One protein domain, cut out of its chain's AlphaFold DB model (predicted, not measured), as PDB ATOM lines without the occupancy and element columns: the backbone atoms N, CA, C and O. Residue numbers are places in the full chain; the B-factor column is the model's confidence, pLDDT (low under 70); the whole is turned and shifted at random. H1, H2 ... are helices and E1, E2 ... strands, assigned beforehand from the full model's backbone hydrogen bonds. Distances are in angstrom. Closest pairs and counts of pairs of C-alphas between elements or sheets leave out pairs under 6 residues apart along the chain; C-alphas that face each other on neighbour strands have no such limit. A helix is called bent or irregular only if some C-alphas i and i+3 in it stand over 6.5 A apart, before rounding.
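This is residues 292 to 298, 310 to 364 and 390 to 503 of the 980 residues of the protein "Leucine Rich Repeat domain protein" of Cordyceps fumosorosea (strain ARSEF 2679) (UniProt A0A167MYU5). A long, strongly twisted ribbon of antiparallel strands, built along the long strand E3, has a small head of three helices, H1, H2 and H3, beyond one end; at its other end E4 and E1 continue the ribbon toward the loop of residues 464 to 475. The unnamed stretch 333 to 364 is tied to E3 by a short pairing at residues 336 to 337. The printed part has 176 residues, with three named helices and five named strands; along the chain come first E1 and E2, then H1, H2 and H3, and last E3, E4 and E5, and the five strands make one branched sheet, in which the neighbour pairs E1 and E4, E2 and E3, E3 and E4, and E3 and E5 are each antiparallel. The class is mixed, helices and strands, though named elements hold 77 of the 176 residues. The whole is loose, radius of gyration of the C-alphas 22.1 A, a rod spanning 74 by 36 by 31 A.

Residues 293 to 294 pair, parallel, with residues 356 to 357. E1, residues 312 to 317, begins with C-alpha 312 at (160.272, 152.024, 150.202) and is 16.8 A long. E2, residues 325 to 332, measures 20.7 A. H1 is residues 392 to 400, 12.1 A, and H2 residues 406 to 412, 10.8 A. H3, residues 415 to 432, is 23.5 A long and irregular, with C-alphas 416 and 419 8.6 A apart, and has a kink of 37 degrees near residue 422. E3, residues 450 to 463, spans 38.1 A from C-alpha 450 at (171.592, 170.487, 122.070). E4, residues 476 to 483, measures 22.6 A. E5, residues 493 to 499, measures 19.5 A and ends at (172.595, 173.160, 126.349).

E2 lies on one side of E3, E4 and E5 on the other side. The pairing is staggered: E3 pairs with E5 over residues 450 to 456, with E2 over 454 to 460 and with E4 over 459 to 463. N 454 and O 495 are 2.9 A apart, N 328 and O 457 2.9 A, and, in the hairpin of E3 and E4, N 462 and O 480 2.8 A. E1 is antiparallel to E4, with N 314 and O 479 at 2.9 A. H1, H2 and H3 are not on the sheet. H2 and H3, a helical hairpin, touch through residues 421 to 429 of H3 alone, at a shallow tilt of 15 degrees; their closest C-alphas are those of Ala 410 and Arg 421, 5.1 A. H1 touches H3 at residues 423 to 427 alone, closest C-alphas Leu 397 and Val 424, 6.9 A, at a steep tilt of 50 degrees. In H1 every O i to N i+4 pair is within hydrogen-bond range, in H3 12 of 14, in H2 0 of 3, with 4 of 4 O i to N i+3 pairs.

The C-alphas of Pro 414 and Arg 470 are the farthest apart, 74.8 A. Residues 299 to 309 and 365 to 389 are not printed; the gaps between C-alphas are 18.7 A and 32.9 A. The links H3 to E3 and E3 to E4 are long. The mean pLDDT of the printed part is 75.1; 44 residues are under 70, among them 465 to 476 and 485 to 490.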
ATOM      1  N   ALA A 292     155.168 164.347 129.073       87.31
ATOM      2  CA  ALA A 292     155.647 163.513 127.971       87.31
ATOM      3  C   ALA A 292     156.233 162.183 128.478       87.31
ATOM      4  O   ALA A 292     157.155 162.167 129.296       87.31
ATOM      5  N   GLN A 293     155.692 161.066 127.996       86.19
ATOM      6  CA  GLN A 293     156.051 159.726 128.467       86.19
ATOM      7  C   GLN A 293     157.081 159.044 127.562       86.19
ATOM      8  O   GLN A 293     157.204 159.409 126.390       86.19
ATOM      9  N   PRO A 294     157.819 158.049 128.076       83.88
ATOM     10  CA  PRO A 294     158.637 157.195 127.229       83.88
ATOM     11  C   PRO A 294     157.759 156.338 126.294       83.88
ATOM     12  O   PRO A 294     156.591 156.046 126.578       83.88
ATOM     13  N   ASP A 295     158.306 155.940 125.146       80.44
ATOM     14  CA  ASP A 295     157.635 155.059 124.187       80.44
ATOM     15  C   ASP A 295     157.439 153.646 124.760       80.44
ATOM     16  O   ASP A 295     156.343 153.074 124.653       80.44
ATOM     17  N   ARG A 296     158.488 153.160 125.434       74.88
ATOM     18  CA  ARG A 296     158.609 151.896 126.172       74.88
ATOM     19  C   ARG A 296     158.440 152.127 127.675       74.88
ATOM     20  O   ARG A 296     158.753 153.198 128.184       74.88
ATOM     21  N   ALA A 297     157.984 151.115 128.409       66.25
ATOM     22  CA  ALA A 297     157.984 151.181 129.868       66.25
ATOM     23  C   ALA A 297     159.431 151.141 130.385       66.25
ATOM     24  O   ALA A 297     160.150 150.179 130.110       66.25
ATOM     25  N   ILE A 298     159.855 152.162 131.135       66.00
ATOM     26  CA  ILE A 298     161.145 152.143 131.838       66.00
ATOM     27  C   ILE A 298     160.947 151.347 133.135       66.00
ATOM     28  O   ILE A 298     160.684 151.908 134.197       66.00
ATOM     29  N   HIS A 310     154.123 149.962 148.024       49.59
ATOM     30  CA  HIS A 310     153.510 151.034 148.824       49.59
ATOM     31  C   HIS A 310     154.357 151.658 149.949       49.59
ATOM     32  O   HIS A 310     153.928 152.671 150.499       49.59
ATOM     33  N   ASP A 311     155.553 151.143 150.256       53.00
ATOM     34  CA  ASP A 311     156.542 151.832 151.104       53.00
ATOM     35  C   ASP A 311     157.974 151.371 150.797       53.00
ATOM     36  O   ASP A 311     158.326 150.221 151.045       53.00
ATOM     37  N   TYR A 312     158.835 152.285 150.340       66.19
ATOM     38  CA  TYR A 312     160.272 152.024 150.202       66.19
ATOM     39  C   TYR A 312     161.044 152.794 151.277       66.19
ATOM     40  O   TYR A 312     160.939 154.020 151.360       66.19
ATOM     41  N   VAL A 313     161.803 152.094 152.124       69.31
ATOM     42  CA  VAL A 313     162.588 152.704 153.209       69.31
ATOM     43  C   VAL A 313     164.068 152.687 152.842       69.31
ATOM     44  O   VAL A 313     164.676 151.628 152.750       69.31
ATOM     45  N   VAL A 314     164.654 153.871 152.669       71.88
ATOM     46  CA  VAL A 314     166.079 154.044 152.347       71.88
ATOM     47  C   VAL A 314     166.868 154.353 153.610       71.88
ATOM     48  O   VAL A 314     166.525 155.284 154.342       71.88
ATOM     49  N   THR A 315     167.957 153.626 153.844       70.50
ATOM     50  CA  THR A 315     168.982 153.976 154.833       70.50
ATOM     51  C   THR A 315     170.064 154.861 154.205       70.50
ATOM     52  O   THR A 315     170.482 154.656 153.069       70.50
ATOM     53  N   MET A 316     170.526 155.879 154.935       68.50
ATOM     54  CA  MET A 316     171.644 156.750 154.542       68.50
ATOM     55  C   MET A 316     172.565 157.032 155.738       68.50
ATOM     56  O   MET A 316     172.074 157.051 156.868       68.50
ATOM     57  N   PRO A 317     173.877 157.261 155.546       70.69
ATOM     58  CA  PRO A 317     174.800 157.520 156.654       70.69
ATOM     59  C   PRO A 317     174.444 158.756 157.496       70.69
ATOM     60  O   PRO A 317     173.974 159.778 156.987       70.69
ATOM     61  N   ILE A 318     174.731 158.694 158.799       61.41
ATOM     62  CA  ILE A 318     174.666 159.841 159.715       61.41
ATOM     63  C   ILE A 318     175.745 160.850 159.301       61.41
ATOM     64  O   ILE A 318     176.928 160.692 159.592       61.41
ATOM     65  N   GLY A 319     175.310 161.888 158.590       58.47
ATOM     66  CA  GLY A 319     176.168 162.896 157.962       58.47
ATOM     67  C   GLY A 319     175.643 163.329 156.591       58.47
ATOM     68  O   GLY A 319     175.851 164.472 156.191       58.47
ATOM     69  N   SER A 320     174.887 162.463 155.907       61.44
ATOM     70  CA  SER A 320     174.188 162.818 154.670       61.44
ATOM     71  C   SER A 320     173.132 163.901 154.910       61.44
ATOM     72  O   SER A 320     172.399 163.881 155.904       61.44
ATOM     73  N   MET A 321     173.030 164.848 153.972       63.84
ATOM     74  CA  MET A 321     171.963 165.852 153.977       63.84
ATOM     75  C   MET A 321     170.597 165.170 153.822       63.84
ATOM     76  O   MET A 321     170.483 164.134 153.172       63.84
ATOM     77  N   ARG A 322     169.558 165.764 154.422       73.94
ATOM     78  CA  ARG A 322     168.192 165.221 154.456       73.94
ATOM     79  C   ARG A 322     167.269 165.970 153.480       73.94
ATOM     80  O   ARG A 322     166.573 166.888 153.921       73.94
ATOM     81  N   PRO A 323     167.252 165.639 152.174       76.12
ATOM     82  CA  PRO A 323     166.295 166.229 151.239       76.12
ATOM     83  C   PRO A 323     164.850 165.876 151.630       76.12
ATOM     84  O   PRO A 323     164.599 164.844 152.252       76.12
ATOM     85  N   SER A 324     163.891 166.725 151.249       81.31
ATOM     86  CA  SER A 324     162.453 166.441 151.438       81.31
ATOM     87  C   SER A 324     161.820 165.741 150.228       81.31
ATOM     88  O   SER A 324     160.743 165.160 150.349       81.31
ATOM     89  N   VAL A 325     162.485 165.781 149.069       84.44
ATOM     90  CA  VAL A 325     162.101 165.088 147.832       84.44
ATOM     91  C   VAL A 325     163.367 164.493 147.203       84.44
ATOM     92  O   VAL A 325     164.399 165.156 147.160       84.44
ATOM     93  N   LEU A 326     163.302 163.252 146.726       83.19
ATOM     94  CA  LEU A 326     164.391 162.533 146.062       83.19
ATOM     95  C   LEU A 326     164.044 162.326 144.582       83.19
ATOM     96  O   LEU A 326     162.893 162.041 144.258       83.19
ATOM     97  N   ALA A 327     165.039 162.468 143.697       85.44
ATOM     98  CA  ALA A 327     164.879 162.373 142.243       85.44
ATOM     99  C   ALA A 327     165.816 161.315 141.620       85.44
ATOM    100  O   ALA A 327     166.973 161.616 141.308       85.44
ATOM    101  N   ARG A 328     165.322 160.084 141.421       82.69
ATOM    102  CA  ARG A 328     166.049 158.973 140.767       82.69
ATOM    103  C   ARG A 328     165.985 159.135 139.244       82.69
ATOM    104  O   ARG A 328     164.922 159.422 138.706       82.69
ATOM    105  N   PHE A 329     167.109 158.971 138.545       85.19
ATOM    106  CA  PHE A 329     167.150 158.942 137.074       85.19
ATOM    107  C   PHE A 329     166.651 157.592 136.541       85.19
ATOM    108  O   PHE A 329     166.917 156.567 137.163       85.19
ATOM    109  N   LEU A 330     165.936 157.608 135.410       81.94
ATOM    110  CA  LEU A 330     165.356 156.415 134.777       81.94
ATOM    111  C   LEU A 330     165.887 156.170 133.352       81.94
ATOM    112  O   LEU A 330     166.133 155.031 132.974       81.94
ATOM    113  N   GLY A 331     166.058 157.223 132.551       81.69
ATOM    114  CA  GLY A 331     166.478 157.132 131.148       81.69
ATOM    115  C   GLY A 331     166.376 158.485 130.445       81.69
ATOM    116  O   GLY A 331     165.909 159.455 131.048       81.69
ATOM    117  N   GLN A 332     166.794 158.571 129.180       88.56
ATOM    118  CA  GLN A 332     166.782 159.829 128.419       88.56
ATOM    119  C   GLN A 332     166.338 159.646 126.962       88.56
ATOM    120  O   GLN A 332     166.270 158.526 126.474       88.56
ATOM    121  N   THR A 333     166.046 160.734 126.247       88.06
ATOM    122  CA  THR A 333     165.872 160.712 124.784       88.06
ATOM    123  C   THR A 333     167.219 160.771 124.054       88.06
ATOM    124  O   THR A 333     168.179 161.308 124.616       88.06
ATOM    125  N   PRO A 334     167.277 160.372 122.768       85.94
ATOM    126  CA  PRO A 334     168.362 160.774 121.877       85.94
ATOM    127  C   PRO A 334     168.575 162.295 121.872       85.94
ATOM    128  O   PRO A 334     167.652 163.076 122.132       85.94
ATOM    129  N   LEU A 335     169.790 162.728 121.525       85.50
ATOM    130  CA  LEU A 335     170.139 164.149 121.450       85.50
ATOM    131  C   LEU A 335     169.544 164.809 120.194       85.50
ATOM    132  O   LEU A 335     169.915 164.483 119.062       85.50
ATOM    133  N   GLN A 336     168.675 165.805 120.384       86.00
ATOM    134  CA  GLN A 336     168.342 166.772 119.340       86.00
ATOM    135  C   GLN A 336     169.504 167.759 119.178       86.00
ATOM    136  O   GLN A 336     170.002 168.305 120.161       86.00
ATOM    137  N   LEU A 337     169.920 168.005 117.934       83.06
ATOM    138  CA  LEU A 337     170.960 168.966 117.568       83.06
ATOM    139  C   LEU A 337     170.369 170.056 116.674       83.06
ATOM    140  O   LEU A 337     169.717 169.763 115.668       83.06
ATOM    141  N   THR A 338     170.635 171.312 117.021       79.88
ATOM    142  CA  THR A 338     170.074 172.505 116.376       79.88
ATOM    143  C   THR A 338     171.165 173.515 116.029       79.88
ATOM    144  O   THR A 338     172.066 173.813 116.810       79.88
ATOM    145  N   THR A 339     171.082 174.080 114.825       75.00
ATOM    146  CA  THR A 339     171.939 175.198 114.404       75.00
ATOM    147  C   THR A 339     171.501 176.512 115.051       75.00
ATOM    148  O   THR A 339     170.355 176.683 115.460       75.00
ATOM    149  N   SER A 340     172.385 177.513 115.030       68.31
ATOM    150  CA  SER A 340     172.086 178.885 115.487       68.31
ATOM    151  C   SER A 340     170.938 179.610 114.753       68.31
ATOM    152  O   SER A 340     170.550 180.693 115.181       68.31
ATOM    153  N   LYS A 341     170.387 179.033 113.672       66.81
ATOM    154  CA  LYS A 341     169.173 179.507 112.976       66.81
ATOM    155  C   LYS A 341     167.905 178.715 113.354       66.81
ATOM    156  O   LYS A 341     166.875 178.886 112.719       66.81
ATOM    157  N   GLY A 342     167.982 177.789 114.313       68.38
ATOM    158  CA  GLY A 342     166.885 176.883 114.676       68.38
ATOM    159  C   GLY A 342     166.671 175.702 113.721       68.38
ATOM    160  O   GLY A 342     165.842 174.840 114.002       68.38
ATOM    161  N   ARG A 343     167.428 175.596 112.617       74.94
ATOM    162  CA  ARG A 343     167.375 174.416 111.737       74.94
ATOM    163  C   ARG A 343     168.023 173.225 112.444       74.94
ATOM    164  O   ARG A 343     169.190 173.305 112.829       74.94
ATOM    165  N   GLN A 344     167.263 172.148 112.596       77.44
ATOM    166  CA  GLN A 344     167.690 170.864 113.154       77.44
ATOM    167  C   GLN A 344     168.716 170.161 112.241       77.44
ATOM    168  O   GLN A 344     168.589 170.218 111.017       77.44
ATOM    169  N   THR A 345     169.698 169.481 112.839       77.19
ATOM    170  CA  THR A 345     170.714 168.652 112.152       77.19
ATOM    171  C   THR A 345     170.759 167.200 112.642       77.19
ATOM    172  O   THR A 345     171.379 166.361 111.999       77.19
ATOM    173  N   SER A 346     170.118 166.873 113.768       79.69
ATOM    174  CA  SER A 346     169.944 165.491 114.239       79.69
ATOM    175  C   SER A 346     168.884 164.740 113.426       79.69
ATOM    176  O   SER A 346     167.871 165.325 113.045       79.69
ATOM    177  N   LYS A 347     169.049 163.419 113.238       78.44
ATOM    178  CA  LYS A 347     167.982 162.548 112.696       78.44
ATOM    179  C   LYS A 347     166.757 162.507 113.630       78.44
ATOM    180  O   LYS A 347     165.625 162.516 113.161       78.44
ATOM    181  N   PHE A 348     166.976 162.515 114.948       82.50
ATOM    182  CA  PHE A 348     165.914 162.619 115.952       82.50
ATOM    183  C   PHE A 348     165.410 164.062 116.110       82.50
ATOM    184  O   PHE A 348     166.220 164.987 116.222       82.50
ATOM    185  N   LYS A 349     164.080 164.226 116.168       82.69
ATOM    186  CA  LYS A 349     163.385 165.468 116.530       82.69
ATOM    187  C   LYS A 349     162.620 165.284 117.838       82.69
ATOM    188  O   LYS A 349     161.744 164.424 117.923       82.69
ATOM    189  N   LEU A 350     162.869 166.158 118.805       82.56
ATOM    190  CA  LEU A 350     162.095 166.255 120.034       82.56
ATOM    191  C   LEU A 350     160.739 166.913 119.716       82.56
ATOM    192  O   LEU A 350     160.656 168.121 119.495       82.56
ATOM    193  N   SER A 351     159.675 166.109 119.635       80.81
ATOM    194  CA  SER A 351     158.312 166.574 119.348       80.81
ATOM    195  C   SER A 351     157.328 166.049 120.384       80.81
ATOM    196  O   SER A 351     157.057 164.853 120.460       80.81
ATOM    197  N   PHE A 352     156.766 166.958 121.174       77.25
ATOM    198  CA  PHE A 352     155.900 166.606 122.297       77.25
ATOM    199  C   PHE A 352     154.435 166.328 121.914       77.25
ATOM    200  O   PHE A 352     153.642 165.937 122.770       77.25
ATOM    201  N   ASP A 353     154.054 166.514 120.646       68.69
ATOM    202  CA  ASP A 353     152.671 166.318 120.184       68.69
ATOM    203  C   ASP A 353     152.283 164.842 120.012       68.69
ATOM    204  O   ASP A 353     151.100 164.514 120.059       68.69
ATOM    205  N   ALA A 354     153.263 163.942 119.891       60.19
ATOM    206  CA  ALA A 354     153.033 162.496 119.854       60.19
ATOM    207  C   ALA A 354     152.738 161.883 121.243       60.19
ATOM    208  O   ALA A 354     152.392 160.707 121.334       60.19
ATOM    209  N   GLY A 355     152.915 162.643 122.335       65.56
ATOM    210  CA  GLY A 355     152.725 162.205 123.728       65.56
ATOM    211  C   GLY A 355     153.778 161.218 124.262       65.56
ATOM    212  O   GLY A 355     154.106 161.263 125.450       65.56
ATOM    213  N   LYS A 356     154.332 160.372 123.386       80.50
ATOM    214  CA  LYS A 356     155.427 159.428 123.641       80.50
ATOM    215  C   LYS A 356     156.719 159.859 122.939       80.50
ATOM    216  O   LYS A 356     156.669 160.348 121.813       80.50
ATOM    217  N   LEU A 357     157.867 159.635 123.582       83.56
ATOM    218  CA  LEU A 357     159.211 159.921 123.062       83.56
ATOM    219  C   LEU A 357     160.124 158.683 123.192       83.56
ATOM    220  O   LEU A 357     159.998 157.962 124.179       83.56
ATOM    221  N   PRO A 358     161.051 158.436 122.248       82.69
ATOM    222  CA  PRO A 358     161.946 157.276 122.294       82.69
ATOM    223  C   PRO A 358     162.963 157.365 123.438       82.69
ATOM    224  O   PRO A 358     163.498 158.445 123.701       82.69
ATOM    225  N   VAL A 359     163.262 156.225 124.068       81.31
ATOM    226  CA  VAL A 359     164.263 156.105 125.148       81.31
ATOM    227  C   VAL A 359     165.599 155.550 124.641       81.31
ATOM    228  O   VAL A 359     165.644 154.491 124.017       81.31
ATOM    229  N   GLU A 360     166.692 156.222 124.996       76.12
ATOM    230  CA  GLU A 360     168.053 155.684 125.043       76.12
ATOM    231  C   GLU A 360     168.449 155.399 126.503       76.12
ATOM    232  O   GLU A 360     168.309 156.252 127.388       76.12
ATOM    233  N   PHE A 361     168.987 154.204 126.752       58.16
ATOM    234  CA  PHE A 361     169.607 153.852 128.030       58.16
ATOM    235  C   PHE A 361     171.083 154.262 128.022       58.16
ATOM    236  O   PHE A 361     171.815 154.027 127.059       58.16
ATOM    237  N   ALA A 362     171.526 154.922 129.091       42.44
ATOM    238  CA  ALA A 362     172.787 155.653 129.107       42.44
ATOM    239  C   ALA A 362     174.018 154.756 129.345       42.44
ATOM    240  O   ALA A 362     174.621 154.796 130.412       42.44
ATOM    241  N   ARG A 363     174.434 154.020 128.303       38.34
ATOM    242  CA  ARG A 363     175.824 153.600 127.992       38.34
ATOM    243  C   ARG A 363     176.604 152.738 129.007       38.34
ATOM    244  O   ARG A 363     177.681 152.271 128.658       38.34
ATOM    245  N   GLN A 364     176.089 152.492 130.209       33.19
ATOM    246  CA  GLN A 364     176.820 151.853 131.313       33.19
ATOM    247  C   GLN A 364     176.796 150.310 131.280       33.19
ATOM    248  O   GLN A 364     177.486 149.669 132.065       33.19
ATOM    249  N   PRO A 390     180.407 181.281 117.807       62.34
ATOM    250  CA  PRO A 390     179.012 181.713 117.744       62.34
ATOM    251  C   PRO A 390     178.757 182.463 116.432       62.34
ATOM    252  O   PRO A 390     179.534 183.342 116.057       62.34
ATOM    253  N   SER A 391     177.671 182.132 115.732       70.88
ATOM    254  CA  SER A 391     177.351 182.785 114.459       70.88
ATOM    255  C   SER A 391     177.028 184.268 114.655       70.88
ATOM    256  O   SER A 391     176.633 184.691 115.745       70.88
ATOM    257  N   LEU A 392     177.124 185.065 113.585       77.06
ATOM    258  CA  LEU A 392     176.741 186.480 113.628       77.06
ATOM    259  C   LEU A 392     175.281 186.668 114.084       77.06
ATOM    260  O   LEU A 392     174.992 187.613 114.812       77.06
ATOM    261  N   VAL A 393     174.385 185.737 113.734       74.62
ATOM    262  CA  VAL A 393     172.989 185.723 114.205       74.62
ATOM    263  C   VAL A 393     172.923 185.465 115.712       74.62
ATOM    264  O   VAL A 393     172.229 186.189 116.420       74.62
ATOM    265  N   GLU A 394     173.684 184.500 116.241       73.06
ATOM    266  CA  GLU A 394     173.714 184.250 117.688       73.06
ATOM    267  C   GLU A 394     174.328 185.434 118.457       73.06
ATOM    268  O   GLU A 394     173.836 185.811 119.521       73.06
ATOM    269  N   ALA A 395     175.375 186.062 117.916       76.56
ATOM    270  CA  ALA A 395     175.983 187.266 118.478       76.56
ATOM    271  C   ALA A 395     175.010 188.461 118.464       76.56
ATOM    272  O   ALA A 395     174.885 189.160 119.473       76.56
ATOM    273  N   ALA A 396     174.273 188.654 117.366       79.75
ATOM    274  CA  ALA A 396     173.243 189.679 117.243       79.75
ATOM    275  C   ALA A 396     172.088 189.445 118.229       79.75
ATOM    276  O   ALA A 396     171.742 190.362 118.968       79.75
ATOM    277  N   LEU A 397     171.551 188.224 118.334       76.69
ATOM    278  CA  LEU A 397     170.487 187.882 119.290       76.69
ATOM    279  C   LEU A 397     170.941 188.044 120.751       76.69
ATOM    280  O   LEU A 397     170.217 188.622 121.560       76.69
ATOM    281  N   ARG A 398     172.174 187.633 121.088       76.38
ATOM    282  CA  ARG A 398     172.795 187.903 122.402       76.38
ATOM    283  C   ARG A 398     172.936 189.406 122.690       76.38
ATOM    284  O   ARG A 398     172.922 189.789 123.858       76.38
ATOM    285  N   SER A 399     173.083 190.245 121.662       78.62
ATOM    286  CA  SER A 399     173.079 191.707 121.794       78.62
ATOM    287  C   SER A 399     171.656 192.252 121.969       78.62
ATOM    288  O   SER A 399     171.409 193.014 122.901       78.62
ATOM    289  N   CYS A 400     170.695 191.784 121.165       77.06
ATOM    290  CA  CYS A 400     169.280 192.159 121.259       77.06
ATOM    291  C   CYS A 400     168.702 191.857 122.649       77.06
ATOM    292  O   CYS A 400     168.015 192.695 123.221       77.06
ATOM    293  N   TYR A 401     169.063 190.720 123.252       75.44
ATOM    294  CA  TYR A 401     168.651 190.353 124.612       75.44
ATOM    295  C   TYR A 401     169.082 191.379 125.688       75.44
ATOM    296  O   TYR A 401     168.414 191.529 126.715       75.44
ATOM    297  N   ARG A 402     170.176 192.127 125.460       76.75
ATOM    298  CA  ARG A 402     170.638 193.203 126.361       76.75
ATOM    299  C   ARG A 402     169.779 194.467 126.267       76.75
ATOM    300  O   ARG A 402     169.724 195.218 127.237       76.75
ATOM    301  N   ILE A 403     169.106 194.707 125.140       79.62
ATOM    302  CA  ILE A 403     168.185 195.841 124.963       79.62
ATOM    303  C   ILE A 403     167.009 195.654 125.937       79.62
ATOM    304  O   ILE A 403     166.507 194.534 126.026       79.62
ATOM    305  N   PRO A 404     166.552 196.681 126.686       73.75
ATOM    306  CA  PRO A 404     165.505 196.529 127.701       73.75
ATOM    307  C   PRO A 404     164.225 195.851 127.196       73.75
ATOM    308  O   PRO A 404     163.833 194.839 127.777       73.75
ATOM    309  N   LYS A 405     163.657 196.351 126.092       72.38
ATOM    310  CA  LYS A 405     162.451 195.841 125.425       72.38
ATOM    311  C   LYS A 405     162.816 195.354 124.008       72.38
ATOM    312  O   LYS A 405     162.793 196.165 123.086       72.38
ATOM    313  N   PRO A 406     163.276 194.100 123.818       72.81
ATOM    314  CA  PRO A 406     163.629 193.566 122.494       72.81
ATOM    315  C   PRO A 406     162.414 193.392 121.568       72.81
ATOM    316  O   PRO A 406     162.566 193.447 120.353       72.81
ATOM    317  N   GLU A 407     161.210 193.230 122.115       69.56
ATOM    318  CA  GLU A 407     159.965 193.070 121.361       69.56
ATOM    319  C   GLU A 407     159.617 194.287 120.490       69.56
ATOM    320  O   GLU A 407     159.009 194.125 119.435       69.56
ATOM    321  N   SER A 408     160.063 195.498 120.848       73.25
ATOM    322  CA  SER A 408     159.897 196.663 119.969       73.25
ATOM    323  C   SER A 408     160.792 196.586 118.730       73.25
ATOM    324  O   SER A 408     160.375 197.040 117.670       73.25
ATOM    325  N   LEU A 409     161.970 195.947 118.802       77.69
ATOM    326  CA  LEU A 409     162.881 195.796 117.658       77.69
ATOM    327  C   LEU A 409     162.249 194.973 116.523       77.69
ATOM    328  O   LEU A 409     162.533 195.232 115.355       77.69
ATOM    329  N   ALA A 410     161.341 194.046 116.847       75.62
ATOM    330  CA  ALA A 410     160.585 193.255 115.874       75.62
ATOM    331  C   ALA A 410     159.777 194.115 114.877       75.62
ATOM    332  O   ALA A 410     159.530 193.674 113.757       75.62
ATOM    333  N   GLN A 411     159.410 195.346 115.259       72.81
ATOM    334  CA  GLN A 411     158.662 196.305 114.431       72.81
ATOM    335  C   GLN A 411     159.547 197.074 113.431       72.81
ATOM    336  O   GLN A 411     159.032 197.706 112.515       72.81
ATOM    337  N   TYR A 412     160.876 197.025 113.592       74.75
ATOM    338  CA  TYR A 412     161.858 197.686 112.717       74.75
ATOM    339  C   TYR A 412     162.465 196.721 111.682       74.75
ATOM    340  O   TYR A 412     163.275 197.132 110.853       74.75
ATOM    341  N   ILE A 413     162.110 195.434 111.747       79.88
ATOM    342  CA  ILE A 413     162.585 194.386 110.839       79.88
ATOM    343  C   ILE A 413     161.628 194.318 109.633       79.88
ATOM    344  O   ILE A 413     160.429 194.134 109.851       79.88
ATOM    345  N   PRO A 414     162.115 194.438 108.379       80.88
ATOM    346  CA  PRO A 414     161.273 194.319 107.187       80.88
ATOM    347  C   PRO A 414     160.526 192.980 107.125       80.88
ATOM    348  O   PRO A 414     161.088 191.947 107.489       80.88
ATOM    349  N   ASP A 415     159.296 192.973 106.600       75.19
ATOM    350  CA  ASP A 415     158.450 191.768 106.511       75.19
ATOM    351  C   ASP A 415     159.098 190.595 105.759       75.19
ATOM    352  O   ASP A 415     158.888 189.434 106.112       75.19
ATOM    353  N   GLU A 416     159.953 190.890 104.777       76.88
ATOM    354  CA  GLU A 416     160.758 189.905 104.041       76.88
ATOM    355  C   GLU A 416     161.680 189.076 104.960       76.88
ATOM    356  O   GLU A 416     162.030 187.940 104.643       76.88
ATOM    357  N   MET A 417     162.049 189.612 106.129       76.69
ATOM    358  CA  MET A 417     162.942 188.991 107.112       76.69
ATOM    359  C   MET A 417     162.185 188.345 108.285       76.69
ATOM    360  O   MET A 417     162.669 188.360 109.419       76.69
ATOM    361  N   TYR A 418     161.017 187.741 108.023       79.81
ATOM    362  CA  TYR A 418     160.174 187.077 109.031       79.81
ATOM    363  C   TYR A 418     160.964 186.181 110.006       79.81
ATOM    364  O   TYR A 418     160.829 186.344 111.211       79.81
ATOM    365  N   GLN A 419     161.903 185.357 109.523       77.88
ATOM    366  CA  GLN A 419     162.733 184.486 110.376       77.88
ATOM    367  C   GLN A 419     163.535 185.255 111.445       77.88
ATOM    368  O   GLN A 419     163.725 184.766 112.556       77.88
ATOM    369  N   LEU A 420     164.015 186.463 111.125       78.75
ATOM    370  CA  LEU A 420     164.727 187.316 112.078       78.75
ATOM    371  C   LEU A 420     163.751 187.936 113.088       78.75
ATOM    372  O   LEU A 420     164.061 188.006 114.276       78.75
ATOM    373  N   ARG A 421     162.563 188.344 112.622       82.00
ATOM    374  CA  ARG A 421     161.481 188.868 113.465       82.00
ATOM    375  C   ARG A 421     160.985 187.823 114.463       82.00
ATOM    376  O   ARG A 421     160.837 188.144 115.641       82.00
ATOM    377  N   ASP A 422     160.810 186.583 114.026       81.94
ATOM    378  CA  ASP A 422     160.372 185.463 114.862       81.94
ATOM    379  C   ASP A 422     161.424 185.145 115.942       81.94
ATOM    380  O   ASP A 422     161.088 185.022 117.120       81.94
ATOM    381  N   LEU A 423     162.716 185.120 115.580       81.31
ATOM    382  CA  LEU A 423     163.824 184.924 116.528       81.31
ATOM    383  C   LEU A 423     163.973 186.077 117.539       81.31
ATOM    384  O   LEU A 423     164.278 185.828 118.705       81.31
ATOM    385  N   VAL A 424     163.754 187.331 117.127       83.62
ATOM    386  CA  VAL A 424     163.767 188.497 118.036       83.62
ATOM    387  C   VAL A 424     162.545 188.497 118.960       83.62
ATOM    388  O   VAL A 424     162.683 188.792 120.147       83.62
ATOM    389  N   THR A 425     161.378 188.092 118.455       83.19
ATOM    390  CA  THR A 425     160.156 187.932 119.259       83.19
ATOM    391  C   THR A 425     160.348 186.835 120.307       83.19
ATOM    392  O   THR A 425     160.180 187.097 121.496       83.19
ATOM    393  N   LEU A 426     160.829 185.653 119.905       81.69
ATOM    394  CA  LEU A 426     161.171 184.545 120.804       81.69
ATOM    395  C   LEU A 426     162.193 184.961 121.877       81.69
ATOM    396  O   LEU A 426     162.023 184.636 123.052       81.69
ATOM    397  N   ALA A 427     163.229 185.722 121.503       82.06
ATOM    398  CA  ALA A 427     164.197 186.266 122.455       82.06
ATOM    399  C   ALA A 427     163.544 187.208 123.484       82.06
ATOM    400  O   ALA A 427     163.944 187.212 124.650       82.06
ATOM    401  N   GLY A 428     162.530 187.978 123.074       82.94
ATOM    402  CA  GLY A 428     161.725 188.819 123.958       82.94
ATOM    403  C   GLY A 428     160.811 188.029 124.890       82.94
ATOM    404  O   GLY A 428     160.792 188.307 126.084       82.94
ATOM    405  N   GLU A 429     160.127 186.995 124.402       81.56
ATOM    406  CA  GLU A 429     159.267 186.142 125.236       81.56
ATOM    407  C   GLU A 429     160.071 185.335 126.270       81.56
ATOM    408  O   GLU A 429     159.693 185.246 127.445       81.56
ATOM    409  N   GLN A 430     161.237 184.814 125.874       82.25
ATOM    410  CA  GLN A 430     162.188 184.203 126.804       82.25
ATOM    411  C   GLN A 430     162.675 185.216 127.841       82.25
ATOM    412  O   GLN A 430     162.730 184.903 129.028       82.25
ATOM    413  N   LYS A 431     163.008 186.445 127.424       82.94
ATOM    414  CA  LYS A 431     163.438 187.495 128.353       82.94
ATOM    415  C   LYS A 431     162.326 187.861 129.337       82.94
ATOM    416  O   LYS A 431     162.588 187.957 130.534       82.94
ATOM    417  N   HIS A 432     161.093 188.005 128.850       82.88
ATOM    418  CA  HIS A 432     159.920 188.305 129.668       82.88
ATOM    419  C   HIS A 432     159.683 187.233 130.736       82.88
ATOM    420  O   HIS A 432     159.312 187.588 131.849       82.88
ATOM    421  N   SER A 433     159.949 185.958 130.435       81.75
ATOM    422  CA  SER A 433     159.847 184.828 131.374       81.75
ATOM    423  C   SER A 433     161.108 184.576 132.224       81.75
ATOM    424  O   SER A 433     161.221 183.556 132.902       81.75
ATOM    425  N   GLY A 434     162.055 185.520 132.248       77.88
ATOM    426  CA  GLY A 434     163.236 185.472 133.119       77.88
ATOM    427  C   GLY A 434     164.471 184.808 132.505       77.88
ATOM    428  O   GLY A 434     165.477 184.648 133.199       77.88
ATOM    429  N   GLY A 435     164.426 184.464 131.218       81.81
ATOM    430  CA  GLY A 435     165.565 184.024 130.416       81.81
ATOM    431  C   GLY A 435     165.865 182.529 130.457       81.81
ATOM    432  O   GLY A 435     165.718 181.862 131.482       81.81
ATOM    433  N   LEU A 436     166.380 182.015 129.337       84.12
ATOM    434  CA  LEU A 436     166.896 180.653 129.233       84.12
ATOM    435  C   LEU A 436     168.375 180.590 129.657       84.12
ATOM    436  O   LEU A 436     169.173 181.477 129.334       84.12
ATOM    437  N   VAL A 437     168.763 179.531 130.373       85.75
ATOM    438  CA  VAL A 437     170.137 179.274 130.842       85.75
ATOM    439  C   VAL A 437     170.578 177.853 130.503       85.75
ATOM    440  O   VAL A 437     169.776 176.927 130.487       85.75
ATOM    441  N   CYS A 438     171.873 177.673 130.238       84.12
ATOM    442  CA  CYS A 438     172.442 176.364 129.914       84.12
ATOM    443  C   CYS A 438     172.379 175.392 131.099       84.12
ATOM    444  O   CYS A 438     172.948 175.697 132.147       84.12
ATOM    445  N   SER A 439     171.796 174.206 130.900       84.25
ATOM    446  CA  SER A 439     171.815 173.097 131.869       84.25
ATOM    447  C   SER A 439     173.222 172.811 132.406       84.25
ATOM    448  O   SER A 439     173.417 172.712 133.612       84.25
ATOM    449  N   THR A 440     174.225 172.755 131.523       80.31
ATOM    450  CA  THR A 440     175.599 172.371 131.883       80.31
ATOM    451  C   THR A 440     176.431 173.519 132.462       80.31
ATOM    452  O   THR A 440     177.231 173.304 133.364       80.31
ATOM    453  N   CYS A 441     176.300 174.742 131.929       78.44
ATOM    454  CA  CYS A 441     177.213 175.852 132.260       78.44
ATOM    455  C   CYS A 441     176.540 177.113 132.823       78.44
ATOM    456  O   CYS A 441     177.210 178.134 132.968       78.44
ATOM    457  N   ARG A 442     175.227 177.069 133.099       80.88
ATOM    458  CA  ARG A 442     174.374 178.121 133.703       80.88
ATOM    459  C   ARG A 442     174.383 179.515 133.035       80.88
ATOM    460  O   ARG A 442     173.650 180.401 133.453       80.88
ATOM    461  N   LYS A 443     175.135 179.725 131.948       80.12
ATOM    462  CA  LYS A 443     175.162 180.981 131.166       80.12
ATOM    463  C   LYS A 443     173.866 181.180 130.360       80.12
ATOM    464  O   LYS A 443     173.423 180.242 129.692       80.12
ATOM    465  N   HIS A 444     173.350 182.414 130.308       79.56
ATOM    466  CA  HIS A 444     172.161 182.804 129.524       79.56
ATOM    467  C   HIS A 444     172.306 182.575 128.015       79.56
ATOM    468  O   HIS A 444     173.323 182.971 127.432       79.56
ATOM    469  N   MET A 445     171.305 181.974 127.375       81.62
ATOM    470  CA  MET A 445     171.231 181.765 125.923       81.62
ATOM    471  C   MET A 445     169.874 182.214 125.361       81.62
ATOM    472  O   MET A 445     168.964 182.494 126.130       81.62
ATOM    473  N   VAL A 446     169.768 182.267 124.029       78.06
ATOM    474  CA  VAL A 446     168.517 182.574 123.301       78.06
ATOM    475  C   VAL A 446     168.001 181.354 122.522       78.06
ATOM    476  O   VAL A 446     166.804 181.179 122.338       78.06
ATOM    477  N   MET A 447     168.905 180.483 122.074       79.25
ATOM    478  CA  MET A 447     168.588 179.244 121.366       79.25
ATOM    479  C   MET A 447     169.454 178.122 121.954       79.25
ATOM    480  O   MET A 447     170.673 178.320 122.044       79.25
ATOM    481  N   PRO A 448     168.881 176.972 122.346       83.19
ATOM    482  CA  PRO A 448     169.657 175.768 122.609       83.19
ATOM    483  C   PRO A 448     170.211 175.197 121.301       83.19
ATOM    484  O   PRO A 448     169.600 175.330 120.237       83.19
ATOM    485  N   ALA A 449     171.386 174.572 121.389       81.50
ATOM    486  CA  ALA A 449     172.034 173.865 120.278       81.50
ATOM    487  C   ALA A 449     172.030 172.338 120.461       81.50
ATOM    488  O   ALA A 449     172.249 171.595 119.502       81.50
ATOM    489  N   VAL A 450     171.807 171.887 121.701       85.56
ATOM    490  CA  VAL A 450     171.592 170.487 122.070       85.56
ATOM    491  C   VAL A 450     170.419 170.428 123.043       85.56
ATOM    492  O   VAL A 450     170.394 171.185 124.021       85.56
ATOM    493  N   GLU A 451     169.469 169.532 122.787       88.94
ATOM    494  CA  GLU A 451     168.286 169.315 123.625       88.94
ATOM    495  C   GLU A 451     168.019 167.823 123.822       88.94
ATOM    496  O   GLU A 451     168.162 167.032 122.889       88.94
ATOM    497  N   TRP A 452     167.618 167.434 125.029       90.75
ATOM    498  CA  TRP A 452     167.136 166.086 125.339       90.75
ATOM    499  C   TRP A 452     166.228 166.118 126.568       90.75
ATOM    500  O   TRP A 452     166.222 167.091 127.321       90.75
ATOM    501  N   VAL A 453     165.452 165.060 126.774       91.06
ATOM    502  CA  VAL A 453     164.620 164.883 127.968       91.06
ATOM    503  C   VAL A 453     165.164 163.727 128.792       91.06
ATOM    504  O   VAL A 453     165.494 162.685 128.239       91.06
ATOM    505  N   GLU A 454     165.231 163.901 130.108       90.88
ATOM    506  CA  GLU A 454     165.510 162.837 131.075       90.88
ATOM    507  C   GLU A 454     164.254 162.508 131.876       90.88
ATOM    508  O   GLU A 454     163.635 163.399 132.456       90.88
ATOM    509  N   TRP A 455     163.907 161.232 131.993       89.44
ATOM    510  CA  TRP A 455     162.847 160.790 132.895       89.44
ATOM    511  C   TRP A 455     163.387 160.540 134.298       89.44
ATOM    512  O   TRP A 455     164.449 159.933 134.477       89.44
ATOM    513  N   ARG A 456     162.645 161.013 135.303       87.62
ATOM    514  CA  ARG A 456     162.993 160.865 136.717       87.62
ATOM    515  C   ARG A 456     161.793 160.425 137.560       87.62
ATOM    516  O   ARG A 456     160.672 160.897 137.373       87.62
ATOM    517  N   ASP A 457     162.065 159.527 138.495       85.38
ATOM    518  CA  ASP A 457     161.174 159.064 139.564       85.38
ATOM    519  C   ASP A 457     161.334 160.027 140.755       85.38
ATOM    520  O   ASP A 457     162.459 160.289 141.194       85.38
ATOM    521  N   LEU A 458     160.227 160.626 141.214       86.62
ATOM    522  CA  LEU A 458     160.212 161.710 142.201       86.62
ATOM    523  C   LEU A 458     159.387 161.319 143.435       86.62
ATOM    524  O   LEU A 458     158.158 161.286 143.376       86.62
ATOM    525  N   ARG A 459     160.049 161.108 144.579       84.19
ATOM    526  CA  ARG A 459     159.399 160.651 145.825       84.19
ATOM    527  C   ARG A 459     159.645 161.602 146.989       84.19
ATOM    528  O   ARG A 459     160.702 162.214 147.092       84.19
ATOM    529  N   THR A 460     158.670 161.718 147.884       84.19
ATOM    530  CA  THR A 460     158.751 162.544 149.103       84.19
ATOM    531  C   THR A 460     159.388 161.773 150.257       84.19
ATOM    532  O   THR A 460     159.049 160.615 150.487       84.19
ATOM    533  N   CYS A 461     160.308 162.405 150.988       82.25
ATOM    534  CA  CYS A 461     161.142 161.762 152.007       82.25
ATOM    535  C   CYS A 461     160.632 162.046 153.428       82.25
ATOM    536  O   CYS A 461     160.798 163.153 153.946       82.25
ATOM    537  N   TYR A 462     160.087 161.031 154.098       80.81
ATOM    538  CA  TYR A 462     159.682 161.102 155.503       80.81
ATOM    539  C   TYR A 462     160.744 160.449 156.392       80.81
ATOM    540  O   TYR A 462     160.817 159.228 156.528       80.81
ATOM    541  N   TRP A 463     161.594 161.284 156.986       77.44
ATOM    542  CA  TRP A 463     162.690 160.866 157.860       77.44
ATOM    543  C   TRP A 463     162.158 160.260 159.161       77.44
ATOM    544  O   TRP A 463     161.457 160.927 159.923       77.44
ATOM    545  N   LEU A 464     162.504 158.999 159.416       78.69
ATOM    546  CA  LEU A 464     162.086 158.268 160.608       78.69
ATOM    547  C   LEU A 464     162.926 158.700 161.820       78.69
ATOM    548  O   LEU A 464     164.113 159.017 161.707       78.69
ATOM    549  N   GLN A 465     162.300 158.734 162.996       64.62
ATOM    550  CA  GLN A 465     162.962 159.162 164.226       64.62
ATOM    551  C   GLN A 465     163.916 158.072 164.739       64.62
ATOM    552  O   GLN A 465     163.602 156.882 164.701       64.62
ATOM    553  N   ALA A 466     165.099 158.478 165.211       54.69
ATOM    554  CA  ALA A 466     166.148 157.567 165.660       54.69
ATOM    555  C   ALA A 466     165.779 156.894 166.999       54.69
ATOM    556  O   ALA A 466     166.099 157.405 168.070       54.69
ATOM    557  N   GLY A 467     165.081 155.759 166.910       52.31
ATOM    558  CA  GLY A 467     164.655 154.926 168.036       52.31
ATOM    559  C   GLY A 467     163.254 154.350 167.820       52.31
ATOM    560  O   GLY A 467     162.272 154.978 168.206       52.31
ATOM    561  N   GLY A 468     163.151 153.159 167.216       46.25
ATOM    562  CA  GLY A 468     161.862 152.468 167.050       46.25
ATOM    563  C   GLY A 468     161.895 151.205 166.181       46.25
ATOM    564  O   GLY A 468     161.340 150.185 166.582       46.25
ATOM    565  N   GLY A 469     162.564 151.247 165.022       48.62
ATOM    566  CA  GLY A 469     162.814 150.062 164.184       48.62
ATOM    567  C   GLY A 469     163.982 149.223 164.715       48.62
ATOM    568  O   GLY A 469     164.890 149.779 165.333       48.62
ATOM    569  N   ARG A 470     163.970 147.902 164.488       49.62
ATOM    570  CA  ARG A 470     165.030 146.985 164.965       49.62
ATOM    571  C   ARG A 470     166.189 146.831 163.975       49.62
ATOM    572  O   ARG A 470     167.213 146.260 164.327       49.62
ATOM    573  N   ASP A 471     166.018 147.373 162.773       54.69
ATOM    574  CA  ASP A 471     166.681 146.899 161.554       54.69
ATOM    575  C   ASP A 471     167.507 148.007 160.862       54.69
ATOM    576  O   ASP A 471     167.871 147.897 159.695       54.69
ATOM    577  N   VAL A 472     167.792 149.107 161.574       59.00
ATOM    578  CA  VAL A 472     168.640 150.212 161.094       59.00
ATOM    579  C   VAL A 472     170.024 150.097 161.727       59.00
ATOM    580  O   VAL A 472     170.156 150.143 162.949       59.00
ATOM    581  N   GLU A 473     171.059 149.975 160.897       59.84
ATOM    582  CA  GLU A 473     172.440 149.840 161.364       59.84
ATOM    583  C   GLU A 473     172.927 151.040 162.206       59.84
ATOM    584  O   GLU A 473     172.615 152.198 161.893       59.84
ATOM    585  N   PRO A 474     173.768 150.800 163.233       58.81
ATOM    586  CA  PRO A 474     174.362 151.860 164.043       58.81
ATOM    587  C   PRO A 474     175.321 152.709 163.197       58.81
ATOM    588  O   PRO A 474     176.435 152.300 162.890       58.81
ATOM    589  N   GLY A 475     174.874 153.910 162.828       63.19
ATOM    590  CA  GLY A 475     175.574 154.779 161.876       63.19
ATOM    591  C   GLY A 475     174.685 155.298 160.745       63.19
ATOM    592  O   GLY A 475     175.108 156.200 160.026       63.19
ATOM    593  N   HIS A 476     173.452 154.798 160.618       69.25
ATOM    594  CA  HIS A 476     172.524 155.152 159.542       69.25
ATOM    595  C   HIS A 476     171.220 155.808 160.045       69.25
ATOM    596  O   HIS A 476     170.814 155.670 161.199       69.25
ATOM    597  N   ILE A 477     170.557 156.548 159.154       71.31
ATOM    598  CA  ILE A 477     169.220 157.136 159.310       71.31
ATOM    599  C   ILE A 477     168.296 156.608 158.214       71.31
ATOM    600  O   ILE A 477     168.720 156.466 157.072       71.31
ATOM    601  N   ALA A 478     167.036 156.344 158.554       75.88
ATOM    602  CA  ALA A 478     166.047 155.814 157.621       75.88
ATOM    603  C   ALA A 478     165.071 156.900 157.132       75.88
ATOM    604  O   ALA A 478     164.608 157.733 157.916       75.88
ATOM    605  N   ALA A 479     164.720 156.862 155.847       77.12
ATOM    606  CA  ALA A 479     163.694 157.693 155.225       77.12
ATOM    607  C   ALA A 479     162.675 156.823 154.484       77.12
ATOM    608  O   ALA A 479     163.033 156.055 153.595       77.12
ATOM    609  N   ARG A 480     161.398 156.985 154.824       81.12
ATOM    610  CA  ARG A 480     160.264 156.403 154.102       81.12
ATOM    611  C   ARG A 480     159.979 157.256 152.862       81.12
ATOM    612  O   ARG A 480     159.656 158.437 153.004       81.12
ATOM    613  N   LEU A 481     160.117 156.685 151.667       79.06
ATOM    614  CA  LEU A 481     159.833 157.353 150.396       79.06
ATOM    615  C   LEU A 481     158.380 157.117 149.976       79.06
ATOM    616  O   LEU A 481     157.974 155.974 149.780       79.06
ATOM    617  N   ILE A 482     157.617 158.198 149.799       78.44
ATOM    618  CA  ILE A 482     156.206 158.148 149.387       78.44
ATOM    619  C   ILE A 482     156.031 158.780 147.986       78.44
ATOM    620  O   ILE A 482     156.494 159.912 147.789       78.44
ATOM    621  N   PRO A 483     155.341 158.097 147.047       74.69
ATOM    622  CA  PRO A 483     154.921 158.609 145.736       74.69
ATOM    623  C   PRO A 483     154.408 160.055 145.728       74.69
ATOM    624  O   PRO A 483     153.596 160.430 146.579       74.69
ATOM    625  N   LEU A 484     154.796 160.857 144.727       77.75
ATOM    626  CA  LEU A 484     154.238 162.211 144.553       77.75
ATOM    627  C   LEU A 484     152.782 162.192 144.071       77.75
ATOM    628  O   LEU A 484     152.014 163.093 144.409       77.75
ATOM    629  N   SER A 485     152.407 161.191 143.269       67.62
ATOM    630  CA  SER A 485     151.052 161.070 142.711       67.62
ATOM    631  C   SER A 485     150.048 160.500 143.726       67.62
ATOM    632  O   SER A 485     148.886 160.901 143.746       67.62
ATOM    633  N   ARG A 486     150.506 159.583 144.596       60.88
ATOM    634  CA  ARG A 486     149.669 158.758 145.499       60.88
ATOM    635  C   ARG A 486     148.523 158.010 144.789       60.88
ATOM    636  O   ARG A 486     147.489 157.753 145.400       60.88
ATOM    637  N   ALA A 487     148.719 157.680 143.517       56.88
ATOM    638  CA  ALA A 487     147.805 156.908 142.683       56.88
ATOM    639  C   ALA A 487     148.598 155.818 141.951       56.88
ATOM    640  O   ALA A 487     149.767 156.034 141.624       56.88
ATOM    641  N   ASP A 488     147.961 154.674 141.712       48.28
ATOM    642  CA  ASP A 488     148.595 153.495 141.123       48.28
ATOM    643  C   ASP A 488     149.096 153.760 139.693       48.28
ATOM    644  O   ASP A 488     148.396 154.359 138.873       48.28
ATOM    645  N   GLY A 489     150.315 153.299 139.395       57.88
ATOM    646  CA  GLY A 489     151.009 153.575 138.132       57.88
ATOM    647  C   GLY A 489     151.677 154.952 138.111       57.88
ATOM    648  O   GLY A 489     151.217 155.862 137.421       57.88
ATOM    649  N   GLU A 490     152.776 155.118 138.860       62.78
ATOM    650  CA  GLU A 490     153.513 156.388 138.884       62.78
ATOM    651  C   GLU A 490     154.034 156.788 137.495       62.78
ATOM    652  O   GLU A 490     154.696 156.030 136.788       62.78
ATOM    653  N   ILE A 491     153.732 158.031 137.123       70.81
ATOM    654  CA  ILE A 491     154.069 158.624 135.831       70.81
ATOM    655  C   ILE A 491     155.475 159.220 135.923       70.81
ATOM    656  O   ILE A 491     155.706 160.154 136.697       70.81
ATOM    657  N   ALA A 492     156.403 158.710 135.112       82.81
ATOM    658  CA  ALA A 492     157.777 159.197 135.063       82.81
ATOM    659  C   ALA A 492     157.813 160.683 134.665       82.81
ATOM    660  O   ALA A 492     157.186 161.085 133.679       82.81
ATOM    661  N   VAL A 493     158.547 161.505 135.424       88.62
ATOM    662  CA  VAL A 493     158.539 162.965 135.265       88.62
ATOM    663  C   VAL A 493     159.668 163.402 134.319       88.62
ATOM    664  O   VAL A 493     160.837 163.177 134.640       88.62
ATOM    665  N   PRO A 494     159.359 164.019 133.162       90.81
ATOM    666  CA  PRO A 494     160.346 164.431 132.169       90.81
ATOM    667  C   PRO A 494     160.967 165.798 132.491       90.81
ATOM    668  O   PRO A 494     160.276 166.818 132.576       90.81
ATOM    669  N   PHE A 495     162.294 165.825 132.590       91.88
ATOM    670  CA  PHE A 495     163.117 167.018 132.754       91.88
ATOM    671  C   PHE A 495     163.819 167.367 131.440       91.88
ATOM    672  O   PHE A 495     164.604 166.578 130.917       91.88
ATOM    673  N   LEU A 496     163.548 168.557 130.909       91.62
ATOM    674  CA  LEU A 496     164.159 169.075 129.691       91.62
ATOM    675  C   LEU A 496     165.559 169.634 129.983       91.62
ATOM    676  O   LEU A 496     165.741 170.511 130.836       91.62
ATOM    677  N   HIS A 497     166.542 169.147 129.230       90.50
ATOM    678  CA  HIS A 497     167.880 169.713 129.140       90.50
ATOM    679  C   HIS A 497     168.011 170.589 127.908       90.50
ATOM    680  O   HIS A 497     167.664 170.185 126.801       90.50
ATOM    681  N   GLN A 498     168.588 171.771 128.106       88.69
ATOM    682  CA  GLN A 498     168.870 172.733 127.050       88.69
ATOM    683  C   GLN A 498     170.299 173.232 127.226       88.69
ATOM    684  O   GLN A 498     170.645 173.881 128.221       88.69
ATOM    685  N   SER A 499     171.163 172.890 126.271       83.44
ATOM    686  CA  SER A 499     172.595 173.160 126.349       83.44
ATOM    687  C   SER A 499     173.123 173.921 125.127       83.44
ATOM    688  O   SER A 499     172.484 174.050 124.078       83.44
ATOM    689  N   ARG A 500     174.300 174.518 125.318       74.44
ATOM    690  CA  ARG A 500     175.076 175.197 124.276       74.44
ATOM    691  C   ARG A 500     175.974 174.191 123.549       74.44
ATOM    692  O   ARG A 500     176.301 173.166 124.142       74.44
ATOM    693  N   PRO A 501     176.506 174.529 122.355       61.84
ATOM    694  CA  PRO A 501     177.660 173.810 121.827       61.84
ATOM    695  C   PRO A 501     178.773 173.809 122.881       61.84
ATOM    696  O   PRO A 501     178.910 174.788 123.626       61.84
ATOM    697  N   VAL A 502     179.562 172.732 122.947       49.81
ATOM    698  CA  VAL A 502     180.649 172.591 123.929       49.81
ATOM    699  C   VAL A 502     181.729 173.638 123.648       49.81
ATOM    700  O   VAL A 502     182.669 173.422 122.883       49.81
ATOM    701  N   SER A 503     181.567 174.812 124.259       40.34
ATOM    702  CA  SER A 503     182.563 175.871 124.234       40.34
ATOM    703  C   SER A 503     183.759 175.416 125.071       40.34
ATOM    704  O   SER A 503     183.536 175.098 126.246       40.34
TER     705      SER A 503